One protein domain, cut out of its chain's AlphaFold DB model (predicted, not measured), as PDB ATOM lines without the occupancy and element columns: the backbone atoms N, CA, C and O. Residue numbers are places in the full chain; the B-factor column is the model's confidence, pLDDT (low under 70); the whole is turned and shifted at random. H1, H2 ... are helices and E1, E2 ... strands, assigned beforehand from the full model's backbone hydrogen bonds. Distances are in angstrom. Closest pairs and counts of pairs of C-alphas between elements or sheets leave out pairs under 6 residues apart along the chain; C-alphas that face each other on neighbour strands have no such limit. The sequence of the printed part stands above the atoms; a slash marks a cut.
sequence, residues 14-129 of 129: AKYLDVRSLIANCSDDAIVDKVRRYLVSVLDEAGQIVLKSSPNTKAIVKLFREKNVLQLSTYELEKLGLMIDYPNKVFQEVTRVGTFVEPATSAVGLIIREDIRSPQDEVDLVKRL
ATOM      1  N   ALA A  14     234.443 249.170 247.501       57.38
ATOM      2  CA  ALA A  14     235.850 248.891 247.796       57.38
ATOM      3  C   ALA A  14     236.209 249.051 249.285       57.38
ATOM      4  O   ALA A  14     237.106 248.363 249.764       57.38
ATOM      5  N   LYS A  15     235.478 249.893 250.024       61.03
ATOM      6  CA  LYS A  15     235.655 250.098 251.472       61.03
ATOM      7  C   LYS A  15     234.997 249.004 252.315       61.03
ATOM      8  O   LYS A  15     235.144 248.980 253.531       61.03
ATOM      9  N   TYR A  16     234.313 248.050 251.683       61.91
ATOM     10  CA  TYR A  16     233.809 246.860 252.365       61.91
ATOM     11  C   TYR A  16     234.939 246.012 252.973       61.91
ATOM     12  O   TYR A  16     234.759 245.399 254.019       61.91
ATOM     13  N   LEU A  17     236.139 246.028 252.382       58.94
ATOM     14  CA  LEU A  17     237.313 245.364 252.958       58.94
ATOM     15  C   LEU A  17     237.818 246.048 254.239       58.94
ATOM     16  O   LEU A  17     238.394 245.378 255.095       58.94
ATOM     17  N   ASP A  18     237.544 247.340 254.429       65.56
ATOM     18  CA  ASP A  18     237.886 248.046 255.669       65.56
ATOM     19  C   ASP A  18     236.999 247.575 256.837       65.56
ATOM     20  O   ASP A  18     237.431 247.580 257.991       65.56
ATOM     21  N   VAL A  19     235.794 247.059 256.545       68.69
ATOM     22  CA  VAL A  19     234.887 246.445 257.536       68.69
ATOM     23  C   VAL A  19     235.506 245.227 258.178       68.69
ATOM     24  O   VAL A  19     235.375 245.053 259.383       68.69
ATOM     25  N   ARG A  20     236.221 244.417 257.399       69.75
ATOM     26  CA  ARG A  20     236.953 243.263 257.920       69.75
ATOM     27  C   ARG A  20     237.942 243.688 259.002       69.75
ATOM     28  O   ARG A  20     237.998 243.082 260.063       69.75
ATOM     29  N   SER A  21     238.679 244.772 258.763       71.12
ATOM     30  CA  SER A  21     239.627 245.311 259.742       71.12
ATOM     31  C   SER A  21     238.919 245.885 260.971       71.12
ATOM     32  O   SER A  21     239.403 245.724 262.087       71.12
ATOM     33  N   LEU A  22     237.767 246.538 260.799       75.88
ATOM     34  CA  LEU A  22     236.978 247.068 261.916       75.88
ATOM     35  C   LEU A  22     236.339 245.957 262.761       75.88
ATOM     36  O   LEU A  22     236.353 246.054 263.984       75.88
ATOM     37  N   ILE A  23     235.825 244.899 262.128       77.31
ATOM     38  CA  ILE A  23     235.282 243.711 262.799       77.31
ATOM     39  C   ILE A  23     236.397 242.981 263.549       77.31
ATOM     40  O   ILE A  23     236.236 242.694 264.729       77.31
ATOM     41  N   ALA A  24     237.542 242.745 262.903       77.75
ATOM     42  CA  ALA A  24     238.670 242.043 263.512       77.75
ATOM     43  C   ALA A  24     239.254 242.766 264.738       77.75
ATOM     44  O   ALA A  24     239.778 242.118 265.638       77.75
ATOM     45  N   ASN A  25     239.166 244.099 264.777       79.94
ATOM     46  CA  ASN A  25     239.660 244.913 265.891       79.94
ATOM     47  C   ASN A  25     238.581 245.235 266.942       79.94
ATOM     48  O   ASN A  25     238.864 245.945 267.908       79.94
ATOM     49  N   CYS A  26     237.345 244.759 266.768       81.75
ATOM     50  CA  CYS A  26     236.272 244.966 267.731       81.75
ATOM     51  C   CYS A  26     236.326 243.882 268.812       81.75
ATOM     52  O   CYS A  26     236.217 242.699 268.516       81.75
ATOM     53  N   SER A  27     236.476 244.284 270.076       83.88
ATOM     54  CA  SER A  27     236.530 243.360 271.218       83.88
ATOM     55  C   SER A  27     235.153 242.938 271.748       83.88
ATOM     56  O   SER A  27     235.085 242.219 272.740       83.88
ATOM     57  N   ASP A  28     234.067 243.450 271.163       88.94
ATOM     58  CA  ASP A  28     232.693 243.168 271.581       88.94
ATOM     59  C   ASP A  28     232.003 242.282 270.537       88.94
ATOM     60  O   ASP A  28     231.551 242.743 269.482       88.94
ATOM     61  N   ASP A  29     231.899 240.996 270.864       85.38
ATOM     62  CA  ASP A  29     231.293 239.986 270.000       85.38
ATOM     63  C   ASP A  29     229.813 240.278 269.700       85.38
ATOM     64  O   ASP A  29     229.331 239.991 268.603       85.38
ATOM     65  N   ALA A  30     229.079 240.915 270.620       85.19
ATOM     66  CA  ALA A  30     227.678 241.257 270.391       85.19
ATOM     67  C   ALA A  30     227.533 242.374 269.347       85.19
ATOM     68  O   ALA A  30     226.579 242.372 268.556       85.19
ATOM     69  N   ILE A  31     228.484 243.313 269.306       82.62
ATOM     70  CA  ILE A  31     228.558 244.327 268.248       82.62
ATOM     71  C   ILE A  31     228.906 243.662 266.916       82.62
ATOM     72  O   ILE A  31     228.212 243.915 265.925       82.62
ATOM     73  N   VAL A  32     229.903 242.774 266.890       83.00
ATOM     74  CA  VAL A  32     230.296 242.029 265.682       83.00
ATOM     75  C   VAL A  32     229.116 241.238 265.111       83.00
ATOM     76  O   VAL A  32     228.795 241.375 263.928       83.00
ATOM     77  N   ASP A  33     228.399 240.487 265.941       85.19
ATOM     78  CA  ASP A  33     227.244 239.689 265.516       85.19
ATOM     79  C   ASP A  33     226.078 240.544 265.021       85.19
ATOM     80  O   ASP A  33     225.345 240.164 264.099       85.19
ATOM     81  N   LYS A  34     225.871 241.719 265.619       83.56
ATOM     82  CA  LYS A  34     224.858 242.667 265.149       83.56
ATOM     83  C   LYS A  34     225.225 243.232 263.779       83.56
ATOM     84  O   LYS A  34     224.357 243.290 262.907       83.56
ATOM     85  N   VAL A  35     226.488 243.607 263.576       83.94
ATOM     86  CA  VAL A  35     226.990 244.101 262.284       83.94
ATOM     87  C   VAL A  35     226.876 243.014 261.220       83.94
ATOM     88  O   VAL A  35     226.304 243.275 260.164       83.94
ATOM     89  N   ARG A  36     227.313 241.782 261.504       84.75
ATOM     90  CA  ARG A  36     227.204 240.649 260.570       84.75
ATOM     91  C   ARG A  36     225.760 240.380 260.151       84.75
ATOM     92  O   ARG A  36     225.485 240.281 258.959       84.75
ATOM     93  N   ARG A  37     224.820 240.329 261.102       85.25
ATOM     94  CA  ARG A  37     223.389 240.145 260.789       85.25
ATOM     95  C   ARG A  37     222.825 241.275 259.935       85.25
ATOM     96  O   ARG A  37     222.063 241.011 259.009       85.25
ATOM     97  N   TYR A  38     223.204 242.517 260.226       85.00
ATOM     98  CA  TYR A  38     222.778 243.661 259.425       85.00
ATOM     99  C   TYR A  38     223.338 243.591 257.998       85.00
ATOM    100  O   TYR A  38     222.593 243.801 257.046       85.00
ATOM    101  N   LEU A  39     224.613 243.224 257.837       84.38
ATOM    102  CA  LEU A  39     225.229 243.037 256.523       84.38
ATOM    103  C   LEU A  39     224.511 241.968 255.698       84.38
ATOM    104  O   LEU A  39     224.204 242.233 254.540       84.38
ATOM    105  N   VAL A  40     224.196 240.808 256.286       87.44
ATOM    106  CA  VAL A  40     223.411 239.763 255.603       87.44
ATOM    107  C   VAL A  40     222.053 240.308 255.163       87.44
ATOM    108  O   VAL A  40     221.685 240.148 254.010       87.44
ATOM    109  N   SER A  41     221.333 241.014 256.040       88.25
ATOM    110  CA  SER A  41     220.017 241.571 255.696       88.25
ATOM    111  C   SER A  41     220.066 242.565 254.532       88.25
ATOM    112  O   SER A  41     219.167 242.575 253.699       88.25
ATOM    113  N   VAL A  42     221.087 243.423 254.486       87.06
ATOM    114  CA  VAL A  42     221.239 244.424 253.419       87.06
ATOM    115  C   VAL A  42     221.682 243.774 252.106       87.06
ATOM    116  O   VAL A  42     221.263 244.206 251.029       87.06
ATOM    117  N   LEU A  43     222.528 242.742 252.183       89.25
ATOM    118  CA  LEU A  43     222.928 241.955 251.021       89.25
ATOM    119  C   LEU A  43     221.746 241.186 250.433       89.25
ATOM    120  O   LEU A  43     221.566 241.275 249.223       89.25
ATOM    121  N   ASP A  44     220.912 240.551 251.258       90.19
ATOM    122  CA  ASP A  44     219.711 239.841 250.796       90.19
ATOM    123  C   ASP A  44     218.770 240.792 250.049       90.19
ATOM    124  O   ASP A  44     218.355 240.517 248.921       90.19
ATOM    125  N   GLU A  45     218.503 241.980 250.601       91.06
ATOM    126  CA  GLU A  45     217.667 242.978 249.926       91.06
ATOM    127  C   GLU A  45     218.250 243.387 248.559       91.06
ATOM    128  O   GLU A  45     217.542 243.390 247.544       91.06
ATOM    129  N   ALA A  46     219.552 243.681 248.499       91.56
ATOM    130  CA  ALA A  46     220.233 244.025 247.252       91.56
ATOM    131  C   ALA A  46     220.252 242.856 246.250       91.56
ATOM    132  O   ALA A  46     220.028 243.058 245.052       91.56
ATOM    133  N   GLY A  47     220.466 241.632 246.732       92.56
ATOM    134  CA  GLY A  47     220.430 240.396 245.960       92.56
ATOM    135  C   GLY A  47     219.060 240.171 245.331       92.56
ATOM    136  O   GLY A  47     218.967 239.916 244.128       92.56
ATOM    137  N   GLN A  48     217.979 240.378 246.087       92.94
ATOM    138  CA  GLN A  48     216.608 240.301 245.577       92.94
ATOM    139  C   GLN A  48     216.327 241.347 244.493       92.94
ATOM    140  O   GLN A  48     215.663 241.029 243.501       92.94
ATOM    141  N   ILE A  49     216.834 242.574 244.648       93.56
ATOM    142  CA  ILE A  49     216.705 243.634 243.635       93.56
ATOM    143  C   ILE A  49     217.389 243.213 242.328       93.56
ATOM    144  O   ILE A  49     216.786 243.312 241.256       93.56
ATOM    145  N   VAL A  50     218.617 242.691 242.403       93.88
ATOM    146  CA  VAL A  50     219.367 242.200 241.235       93.88
ATOM    147  C   VAL A  50     218.674 240.988 240.602       93.88
ATOM    148  O   VAL A  50     218.491 240.944 239.384       93.88
ATOM    149  N   LEU A  51     218.219 240.026 241.406       92.81
ATOM    150  CA  LEU A  51     217.576 238.793 240.942       92.81
ATOM    151  C   LEU A  51     216.259 239.055 240.199       92.81
ATOM    152  O   LEU A  51     215.982 238.419 239.175       92.81
ATOM    153  N   LYS A  52     215.450 239.991 240.700       92.94
ATOM    154  CA  LYS A  52     214.134 240.345 240.142       92.94
ATOM    155  C   LYS A  52     214.209 241.407 239.042       92.94
ATOM    156  O   LYS A  52     213.172 241.800 238.515       92.94
ATOM    157  N   SER A  53     215.409 241.863 238.690       94.19
ATOM    158  CA  SER A  53     215.602 242.857 237.637       94.19
ATOM    159  C   SER A  53     215.244 242.325 236.241       94.19
ATOM    160  O   SER A  53     215.145 241.112 236.004       94.19
ATOM    161  N   SER A  54     215.022 243.255 235.313       94.69
ATOM    162  CA  SER A  54     214.666 242.967 233.923       94.69
ATOM    163  C   SER A  54     215.774 242.188 233.192       94.69
ATOM    164  O   SER A  54     216.942 242.240 233.589       94.69
ATOM    165  N   PRO A  55     215.458 241.499 232.077       94.94
ATOM    166  CA  PRO A  55     216.471 240.841 231.250       94.94
ATOM    167  C   PRO A  55     217.588 241.786 230.783       94.94
ATOM    168  O   PRO A  55     218.759 241.413 230.806       94.94
ATOM    169  N   ASN A  56     217.235 243.018 230.420       95.31
ATOM    170  CA  ASN A  56     218.183 244.044 229.997       95.31
ATOM    171  C   ASN A  56     219.102 244.479 231.157       95.31
ATOM    172  O   ASN A  56     220.324 244.443 231.032       95.31
ATOM    173  N   THR A  57     218.546 244.740 232.345       96.06
ATOM    174  CA  THR A  57     219.353 245.028 233.546       96.06
ATOM    175  C   THR A  57     220.270 243.857 233.913       96.06
ATOM    176  O   THR A  57     221.434 244.071 234.251       96.06
ATOM    177  N   LYS A  58     219.807 242.607 233.785       95.69
ATOM    178  CA  LYS A  58     220.644 241.410 233.992       95.69
ATOM    179  C   LYS A  58     221.796 241.317 232.992       95.69
ATOM    180  O   LYS A  58     222.885 240.894 233.376       95.69
ATOM    181  N   ALA A  59     221.592 241.728 231.741       96.44
ATOM    182  CA  ALA A  59     222.664 241.800 230.751       96.44
ATOM    183  C   ALA A  59     223.729 242.835 231.148       96.44
ATOM    184  O   ALA A  59     224.923 242.545 231.069       96.44
ATOM    185  N   ILE A  60     223.314 243.991 231.675       96.62
ATOM    186  CA  ILE A  60     224.237 245.001 232.213       96.62
ATOM    187  C   ILE A  60     224.985 244.455 233.443       96.62
ATOM    188  O   ILE A  60     226.206 244.565 233.505       96.62
ATOM    189  N   VAL A  61     224.305 243.788 234.385       96.12
ATOM    190  CA  VAL A  61     224.954 243.112 235.534       96.12
ATOM    191  C   VAL A  61     226.023 242.126 235.071       96.12
ATOM    192  O   VAL A  61     227.134 242.121 235.605       96.12
ATOM    193  N   LYS A  62     225.711 241.311 234.058       95.94
ATOM    194  CA  LYS A  62     226.662 240.362 233.474       95.94
ATOM    195  C   LYS A  62     227.888 241.080 232.910       95.94
ATOM    196  O   LYS A  62     229.005 240.663 233.191       95.94
ATOM    197  N   LEU A  63     227.691 242.185 232.193       95.75
ATOM    198  CA  LEU A  63     228.781 242.984 231.639       95.75
ATOM    199  C   LEU A  63     229.685 243.580 232.731       95.75
ATOM    200  O   LEU A  63     230.907 243.542 232.599       95.75
ATOM    201  N   PHE A  64     229.107 244.089 233.823       94.81
ATOM    202  CA  PHE A  64     229.877 244.571 234.977       94.81
ATOM    203  C   PHE A  64     230.718 243.456 235.613       94.81
ATOM    204  O   PHE A  64     231.881 243.691 235.938       94.81
ATOM    205  N   ARG A  65     230.156 242.246 235.753       94.00
ATOM    206  CA  ARG A  65     230.863 241.054 236.261       94.00
ATOM    207  C   ARG A  65     232.012 240.638 235.354       94.00
ATOM    208  O   ARG A  65     233.128 240.460 235.824       94.00
ATOM    209  N   GLU A  66     231.751 240.527 234.054       94.06
ATOM    210  CA  GLU A  66     232.747 240.129 233.053       94.06
ATOM    211  C   GLU A  66     233.908 241.125 232.966       94.06
ATOM    212  O   GLU A  66     235.063 240.718 232.845       94.06
ATOM    213  N   LYS A  67     233.618 242.427 233.060       91.56
ATOM    214  CA  LYS A  67     234.642 243.480 233.025       91.56
ATOM    215  C   LYS A  67     235.296 243.748 234.384       91.56
ATOM    216  O   LYS A  67     236.351 244.372 234.412       91.56
ATOM    217  N   ASN A  68     234.689 243.305 235.488       87.62
ATOM    218  CA  ASN A  68     235.107 243.601 236.862       87.62
ATOM    219  C   ASN A  68     235.355 245.108 237.100       87.62
ATOM    220  O   ASN A  68     236.407 245.526 237.584       87.62
ATOM    221  N   VAL A  69     234.380 245.936 236.715       88.12
ATOM    222  CA  VAL A  69     234.443 247.405 236.826       88.12
ATOM    223  C   VAL A  69     233.378 247.944 237.775       88.12
ATOM    224  O   VAL A  69     232.350 247.312 238.002       88.12
ATOM    225  N   LEU A  70     233.613 249.141 238.317       87.12
ATOM    226  CA  LEU A  70     232.657 249.840 239.188       87.12
ATOM    227  C   LEU A  70     231.724 250.786 238.427       87.12
ATOM    228  O   LEU A  70     230.693 251.182 238.961       87.12
ATOM    229  N   GLN A  71     232.081 251.140 237.194       91.56
ATOM    230  CA  GLN A  71     231.302 252.019 236.336       91.56
ATOM    231  C   GLN A  71     231.542 251.678 234.864       91.56
ATOM    232  O   GLN A  71     232.624 251.212 234.499       91.56
ATOM    233  N   LEU A  72     230.553 251.962 234.022       93.00
ATOM    234  CA  LEU A  72     230.647 251.907 232.563       93.00
ATOM    235  C   LEU A  72     230.117 253.204 231.972       93.00
ATOM    236  O   LEU A  72     229.214 253.813 232.536       93.00
ATOM    237  N   SER A  73     230.658 253.647 230.844       93.00
ATOM    238  CA  SER A  73     230.053 254.785 230.143       93.00
ATOM    239  C   SER A  73     228.723 254.375 229.502       93.00
ATOM    240  O   SER A  73     228.582 253.241 229.038       93.00
ATOM    241  N   THR A  74     227.748 255.287 229.426       92.69
ATOM    242  CA  THR A  74     226.487 255.008 228.705       92.69
ATOM    243  C   THR A  74     226.747 254.676 227.236       92.69
ATOM    244  O   THR A  74     226.151 253.754 226.696       92.69
ATOM    245  N   TYR A  75     227.734 255.333 226.627       91.62
ATOM    246  CA  TYR A  75     228.177 255.063 225.261       91.62
ATOM    247  C   TYR A  75     228.651 253.615 225.033       91.62
ATOM    248  O   TYR A  75     228.386 253.023 223.985       91.62
ATOM    249  N   GLU A  76     229.356 253.013 225.998       92.50
ATOM    250  CA  GLU A  76     229.738 251.598 225.912       92.50
ATOM    251  C   GLU A  76     228.530 250.663 225.974       92.50
ATOM    252  O   GLU A  76     228.535 249.636 225.298       92.50
ATOM    253  N   LEU A  77     227.509 251.006 226.765       93.56
ATOM    254  CA  LEU A  77     226.268 250.233 226.828       93.56
ATOM    255  C   LEU A  77     225.495 250.344 225.512       93.56
ATOM    256  O   LEU A  77     225.127 249.321 224.936       93.56
ATOM    257  N   GLU A  78     225.346 251.559 224.983       93.19
ATOM    258  CA  GLU A  78     224.642 251.831 223.724       93.19
ATOM    259  C   GLU A  78     225.261 251.075 222.544       93.19
ATOM    260  O   GLU A  78     224.544 250.490 221.733       93.19
ATOM    261  N   LYS A  79     226.598 251.001 222.474       94.81
ATOM    262  CA  LYS A  79     227.317 250.201 221.465       94.81
ATOM    263  C   LYS A  79     226.966 248.716 221.486       94.81
ATOM    264  O   LYS A  79     227.104 248.050 220.463       94.81
ATOM    265  N   LEU A  80     226.554 248.200 222.638       93.88
ATOM    266  CA  LEU A  80     226.133 246.815 222.832       93.88
ATOM    267  C   LEU A  80     224.609 246.649 222.716       93.88
ATOM    268  O   LEU A  80     224.101 245.556 222.954       93.88
ATOM    269  N   GLY A  81     223.879 247.711 222.359       94.38
ATOM    270  CA  GLY A  81     222.417 247.720 222.324       94.38
ATOM    271  C   GLY A  81     221.776 247.648 223.711       94.38
ATOM    272  O   GLY A  81     220.623 247.240 223.823       94.38
ATOM    273  N   LEU A  82     222.521 248.003 224.764       94.81
ATOM    274  CA  LEU A  82     222.053 248.030 226.144       94.81
ATOM    275  C   LEU A  82     221.781 249.472 226.578       94.81
ATOM    276  O   LEU A  82     222.509 250.397 226.227       94.81
ATOM    277  N   MET A  83     220.755 249.653 227.396       92.75
ATOM    278  CA  MET A  83     220.398 250.941 227.999       92.75
ATOM    279  C   MET A  83     219.847 250.708 229.401       92.75
ATOM    280  O   MET A  83     219.378 249.615 229.688       92.75
ATOM    281  N   ILE A  84     219.885 251.686 230.298       90.88
ATOM    282  CA  ILE A  84     219.229 251.515 231.600       90.88
ATOM    283  C   ILE A  84     217.709 251.582 231.419       90.88
ATOM    284  O   ILE A  84     217.184 252.543 230.861       90.88
ATOM    285  N   ASP A  85     216.994 250.577 231.930       88.19
ATOM    286  CA  ASP A  85     215.532 250.636 232.032       88.19
ATOM    287  C   ASP A  85     215.119 251.614 233.132       88.19
ATOM    288  O   ASP A  85     215.628 251.513 234.246       88.19
ATOM    289  N   TYR A  86     214.150 252.492 232.869       83.88
ATOM    290  CA  TYR A  86     213.610 253.402 233.879       83.88
ATOM    291  C   TYR A  86     212.218 252.963 234.360       83.88
ATOM    292  O   TYR A  86     211.342 252.718 233.529       83.88
ATOM    293  N   PRO A  87     211.964 252.917 235.685       83.81
ATOM    294  CA  PRO A  87     212.916 253.123 236.781       83.81
ATOM    295  C   PRO A  87     213.861 251.924 236.987       83.81
ATOM    296  O   PRO A  87     213.425 250.773 236.934       83.81
ATOM    297  N   ASN A  88     215.129 252.194 237.326       88.62
ATOM    298  CA  ASN A  88     216.103 251.167 237.699       88.62
ATOM    299  C   ASN A  88     216.449 251.238 239.188       88.62
ATOM    300  O   ASN A  88     216.677 252.318 239.726       88.62
ATOM    301  N   LYS A  89     216.513 250.080 239.848       92.69
ATOM    302  CA  LYS A  89     216.948 249.962 241.251       92.69
ATOM    303  C   LYS A  89     218.327 249.316 241.404       92.69
ATOM    304  O   LYS A  89     218.861 249.288 242.506       92.69
ATOM    305  N   VAL A  90     218.875 248.764 240.322       95.12
ATOM    306  CA  VAL A  90     220.194 248.121 240.301       95.12
ATOM    307  C   VAL A  90     221.266 249.143 239.943       95.12
ATOM    308  O   VAL A  90     222.306 249.203 240.591       95.12
ATOM    309  N   PHE A  91     221.000 249.971 238.938       95.31
ATOM    310  CA  PHE A  91     221.940 250.955 238.418       95.31
ATOM    311  C   PHE A  91     221.382 252.369 238.509       95.31
ATOM    312  O   PHE A  91     220.171 252.573 238.480       95.31
ATOM    313  N   GLN A  92     222.284 253.339 238.578       93.38
ATOM    314  CA  GLN A  92     221.980 254.756 238.459       93.38
ATOM    315  C   GLN A  92     222.905 255.401 237.430       93.38
ATOM    316  O   GLN A  92     224.052 254.976 237.259       93.38
ATOM    317  N   GLU A  93     222.408 256.437 236.759       92.12
ATOM    318  CA  GLU A  93     223.254 257.308 235.952       92.12
ATOM    319  C   GLU A  93     223.857 258.402 236.826       92.12
ATOM    320  O   GLU A  93     223.173 259.051 237.616       92.12
ATOM    321  N   VAL A  94     225.154 258.624 236.657       88.81
ATOM    322  CA  VAL A  94     225.901 259.686 237.321       88.81
ATOM    323  C   VAL A  94     226.610 260.539 236.285       88.81
ATOM    324  O   VAL A  94     227.400 260.057 235.468       88.81
ATOM    325  N   THR A  95     226.347 261.842 236.344       88.00
ATOM    326  CA  THR A  95     227.003 262.837 235.498       88.00
ATOM    327  C   THR A  95     228.179 263.442 236.256       88.00
ATOM    328  O   THR A  95     227.999 264.134 237.256       88.00
ATOM    329  N   ARG A  96     229.402 263.165 235.792       75.56
ATOM    330  CA  ARG A  96     230.631 263.809 236.295       75.56
ATOM    331  C   ARG A  96     231.338 264.531 235.148       75.56
ATOM    332  O   ARG A  96     230.949 265.633 234.792       75.56
ATOM    333  N   VAL A  97     232.313 263.877 234.512       78.25
ATOM    334  CA  VAL A  97     233.002 264.347 233.283       78.25
ATOM    335  C   VAL A  97     232.408 263.677 232.023       78.25
ATOM    336  O   VAL A  97     233.001 263.646 230.954       78.25
ATOM    337  N   GLY A  98     231.226 263.085 232.174       83.75
ATOM    338  CA  GLY A  98     230.499 262.270 231.205       83.75
ATOM    339  C   GLY A  98     229.338 261.572 231.915       83.75
ATOM    340  O   GLY A  98     229.226 261.681 233.142       83.75
ATOM    341  N   THR A  99     228.491 260.871 231.162       89.75
ATOM    342  CA  THR A  99     227.408 260.060 231.733       89.75
ATOM    343  C   THR A  99     227.898 258.633 231.920       89.75
ATOM    344  O   THR A  99     228.234 257.933 230.960       89.75
ATOM    345  N   PHE A 100     227.973 258.215 233.178       92.19
ATOM    346  CA  PHE A 100     228.351 256.862 233.552       92.19
ATOM    347  C   PHE A 100     227.183 256.166 234.220       92.19
ATOM    348  O   PHE A 100     226.331 256.790 234.845       92.19
ATOM    349  N   VAL A 101     227.198 254.854 234.103       93.25
ATOM    350  CA  VAL A 101     226.355 253.936 234.837       93.25
ATOM    351  C   VAL A 101     227.185 253.347 235.959       93.25
ATOM    352  O   VAL A 101     228.279 252.838 235.711       93.25
ATOM    353  N   GLU A 102     226.666 253.393 237.178       93.94
ATOM    354  CA  GLU A 102     227.241 252.727 238.348       93.94
ATOM    355  C   GLU A 102     226.131 252.032 239.159       93.94
ATOM    356  O   GLU A 102     224.947 252.333 238.972       93.94
ATOM    357  N   PRO A 103     226.464 251.074 240.042       93.88
ATOM    358  CA  PRO A 103     225.489 250.479 240.950       93.88
ATOM    359  C   PRO A 103     224.778 251.541 241.801       93.88
ATOM    360  O   PRO A 103     225.423 252.415 242.372       93.88
ATOM    361  N   ALA A 104     223.454 251.432 241.935       91.94
ATOM    362  CA  ALA A 104     222.631 252.400 242.668       91.94
ATOM    363  C   ALA A 104     222.975 252.471 244.166       91.94
ATOM    364  O   ALA A 104     222.764 253.488 244.821       91.94
ATOM    365  N   THR A 105     223.509 251.380 244.723       89.69
ATOM    366  CA  THR A 105     224.005 251.333 246.098       89.69
ATOM    367  C   THR A 105     225.297 250.531 246.177       89.69
ATOM    368  O   THR A 105     225.593 249.686 245.327       89.69
ATOM    369  N   SER A 106     226.053 250.742 247.255       86.25
ATOM    370  CA  SER A 106     227.247 249.943 247.534       86.25
ATOM    371  C   SER A 106     226.942 248.455 247.718       86.25
ATOM    372  O   SER A 106     227.727 247.625 247.269       86.25
ATOM    373  N   ALA A 107     225.800 248.112 248.330       88.44
ATOM    374  CA  ALA A 107     225.363 246.725 248.483       88.44
ATOM    375  C   ALA A 107     225.146 246.058 247.122       88.44
ATOM    376  O   ALA A 107     225.680 244.982 246.876       88.44
ATOM    377  N   VAL A 108     224.452 246.731 246.197       91.94
ATOM    378  CA  VAL A 108     224.281 246.227 244.827       91.94
ATOM    379  C   VAL A 108     225.632 246.096 244.124       91.94
ATOM    380  O   VAL A 108     225.901 245.073 243.497       91.94
ATOM    381  N   GLY A 109     226.518 247.085 244.267       90.81
ATOM    382  CA  GLY A 109     227.865 247.009 243.701       90.81
ATOM    383  C   GLY A 109     228.662 245.813 244.216       90.81
ATOM    384  O   GLY A 109     229.369 245.171 243.444       90.81
ATOM    385  N   LEU A 110     228.500 245.467 245.491       88.12
ATOM    386  CA  LEU A 110     229.134 244.309 246.109       88.12
ATOM    387  C   LEU A 110     228.534 242.983 245.612       88.12
ATOM    388  O   LEU A 110     229.293 242.099 245.226       88.12
ATOM    389  N   ILE A 111     227.202 242.874 245.513       90.88
ATOM    390  CA  ILE A 111     226.506 241.714 244.914       90.88
ATOM    391  C   ILE A 111     226.991 241.446 243.484       90.88
ATOM    392  O   ILE A 111     227.161 240.299 243.058       90.88
ATOM    393  N   ILE A 112     227.188 242.510 242.707       91.88
ATOM    394  CA  ILE A 112     227.665 242.400 241.331       91.88
ATOM    395  C   ILE A 112     229.132 241.965 241.328       91.88
ATOM    396  O   ILE A 112     229.445 240.979 240.669       91.88
ATOM    397  N   ARG A 113     230.003 242.651 242.075       88.88
ATOM    398  CA  ARG A 113     231.459 242.444 242.055       88.88
ATOM    399  C   ARG A 113     231.902 241.094 242.612       88.88
ATOM    400  O   ARG A 113     232.753 240.452 242.010       88.88
ATOM    401  N   GLU A 114     231.325 240.668 243.728       87.25
ATOM    402  CA  GLU A 114     231.643 239.382 244.370       87.25
ATOM    403  C   GLU A 114     230.902 238.207 243.709       87.25
ATOM    404  O   GLU A 114     230.938 237.089 244.213       87.25
ATOM    405  N   ASP A 115     230.212 238.462 242.589       87.94
ATOM    406  CA  ASP A 115     229.400 237.493 241.849       87.94
ATOM    407  C   ASP A 115     228.436 236.702 242.752       87.94
ATOM    408  O   ASP A 115     228.220 235.506 242.568       87.94
ATOM    409  N   ILE A 116     227.825 237.389 243.722       86.69
ATOM    410  CA  ILE A 116     226.844 236.803 244.639       86.69
ATOM    411  C   ILE A 116     225.591 236.444 243.840       86.69
ATOM    412  O   ILE A 116     225.030 237.273 243.105       86.69
ATOM    413  N   ARG A 117     225.158 235.186 243.946       87.12
ATOM    414  CA  ARG A 117     224.018 234.638 243.192       87.12
ATOM    415  C   ARG A 117     222.975 233.977 244.083       87.12
ATOM    416  O   ARG A 117     221.894 233.656 243.591       87.12
ATOM    417  N   SER A 118     223.279 233.771 245.358       87.44
ATOM    418  CA  SER A 118     222.410 233.088 246.306       87.44
ATOM    419  C   SER A 118     222.553 233.645 247.729       87.44
ATOM    420  O   SER A 118     223.614 234.169 248.068       87.44
ATOM    421  N   PRO A 119     221.544 233.444 248.600       84.62
ATOM    422  CA  PRO A 119     221.652 233.793 250.020       84.62
ATOM    423  C   PRO A 119     222.840 233.124 250.726       84.62
ATOM    424  O   PRO A 119     223.399 233.660 251.680       84.62
ATOM    425  N   GLN A 120     223.264 231.946 250.256       86.19
ATOM    426  CA  GLN A 120     224.428 231.260 250.814       86.19
ATOM    427  C   GLN A 120     225.731 232.012 250.510       86.19
ATOM    428  O   GLN A 120     226.581 232.127 251.392       86.19
ATOM    429  N   ASP A 121     225.864 232.582 249.310       85.81
ATOM    430  CA  ASP A 121     227.032 233.386 248.926       85.81
ATOM    431  C   ASP A 121     227.159 234.640 249.807       85.81
ATOM    432  O   ASP A 121     228.265 235.038 250.166       85.81
ATOM    433  N   GLU A 122     226.033 235.238 250.205       83.38
ATOM    434  CA  GLU A 122     225.988 236.391 251.115       83.38
ATOM    435  C   GLU A 122     226.497 236.015 252.508       83.38
ATOM    436  O   GLU A 122     227.366 236.687 253.071       83.38
ATOM    437  N   VAL A 123     225.998 234.901 253.050       83.81
ATOM    438  CA  VAL A 123     226.446 234.359 254.338       83.81
ATOM    439  C   VAL A 123     227.936 234.031 254.292       83.81
ATOM    440  O   VAL A 123     228.671 234.341 255.231       83.81
ATOM    441  N   ASP A 124     228.405 233.423 253.206       86.69
ATOM    442  CA  ASP A 124     229.803 233.035 253.063       86.69
ATOM    443  C   ASP A 124     230.726 234.226 252.822       86.69
ATOM    444  O   ASP A 124     231.883 234.169 253.241       86.69
ATOM    445  N   LEU A 125     230.246 235.310 252.207       83.69
ATOM    446  CA  LEU A 125     230.974 236.576 252.157       83.69
ATOM    447  C   LEU A 125     231.119 237.160 253.565       83.69
ATOM    448  O   LEU A 125     232.228 237.491 253.977       83.69
ATOM    449  N   VAL A 126     230.028 237.232 254.333       82.50
ATOM    450  CA  VAL A 126     230.038 237.815 255.685       82.50
ATOM    451  C   VAL A 126     230.894 237.003 256.660       82.50
ATOM    452  O   VAL A 126     231.554 237.585 257.513       82.50
ATOM    453  N   LYS A 127     230.961 235.674 256.521       83.19
ATOM    454  CA  LYS A 127     231.874 234.826 257.316       83.19
ATOM    455  C   LYS A 127     233.357 235.111 257.063       83.19
ATOM    456  O   LYS A 127     234.179 234.795 257.919       83.19
ATOM    457  N   ARG A 128     233.717 235.641 255.889       77.94
ATOM    458  CA  ARG A 128     235.108 235.997 255.547       77.94
ATOM    459  C   ARG A 128     235.528 237.358 256.123       77.94
ATOM    460  O   ARG A 128     236.709 237.703 256.010       77.94
ATOM    461  N   LEU A 129     234.586 238.109 256.706       70.12
ATOM    462  CA  LEU A 129     234.796 239.394 257.380       70.12
ATOM    463  C   LEU A 129     235.037 239.204 258.878       70.12
ATOM    464  O   LEU A 129     236.017 239.811 259.350       70.12
TER     465      LEU A 129
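This is residues 14 to 129 of the 129 residues of an uncharacterized protein of archaeon (UniProt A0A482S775). An elongated, mostly helical domain: the long helix H2 runs along one half of the long axis with H1 folded back beside it and H6 packed on it, while the other half holds H3, the short H4 and a hairpin of two strands, E1 and E2. The short helix H5 sits in the middle and packs on both H2 and H3. The printed part has 116 residues, with six named helices and two named strands in the order H1 H2 H3 H4 E1 E2 H5 H6; the small sheet, E1 - E2, is antiparallel. The whole is only just compact, close to loose, with a radius of gyration of the C-alphas of 15.6 A, and it spans 50 by 30 by 23 A.

H1, residues 14 to 24, and H2, residues 29 to 51, are close but not clearly touching, at a shallow tilt of 26 degrees, opposite ways; their closest C-alphas, those of Ile 23 and Val 32, are 6.0 A apart. H3, residues 55 to 67, is close to H2 but not clearly touching, with the C-alphas of Val 50 and Lys 58 closest at 7.4 A. H4, residues 74 to 79, comes closest to E2, residues 99 to 103, with the C-alphas of Thr 74 and Phe 100 5.5 A apart. E1, residues 91 to 95, and E2 form an antiparallel hairpin; N 94 and O 100 are 2.8 A apart and N 92 and O 102 2.9 A, within hydrogen-bond range. Residues 72 to 73 pair with residues 100 to 101 of E2, antiparallel. H5, residues 106 to 113, touches H2 at residues 42 to 50 alone, at a steep tilt of 67 degrees; the C-alphas of Ala 46 and Val 108 are closest at 5.2 A. H5 touches H3 at residues 61 to 65 alone, only just about perpendicular at 72 degrees, with the C-alphas of Arg 65 and Arg 113 closest at 6.0 A. H6, residues 119 to 127, touches H2, opposite ways at a shallow tilt of 33 degrees, only just short of steep; the C-alphas of Val 40 and Glu 122 are closest at 6.2 A. H1 and H6 are apart. In H2, H3, H4, H5 and H6 every O i to N i+4 pair is within hydrogen-bond range; in H1 it is 3 of 7, beside 5 of 8 O i to N i+3 pairs.

H1 begins at C-alpha 14, (235.850, 248.891, 247.796), and is 17.4 A long. H2 measures 32.2 A and ends at C-alpha 51, (217.576, 238.793, 240.942). H3 measures 18.4 A, and H6 12.6 A, ending at C-alpha 127, (231.874, 234.826, 257.316).

The C-alphas of Ser 27 and Gly 81 are the two farthest apart, 51.1 A. Residues 25 to 30, of which 29 to 30 belong to H2, stand free. The printed part has no cut, and the link from H4 to E1, 11 residues, is long. The mean pLDDT of the printed part is 87.2; residues 14 to 20 are under 70.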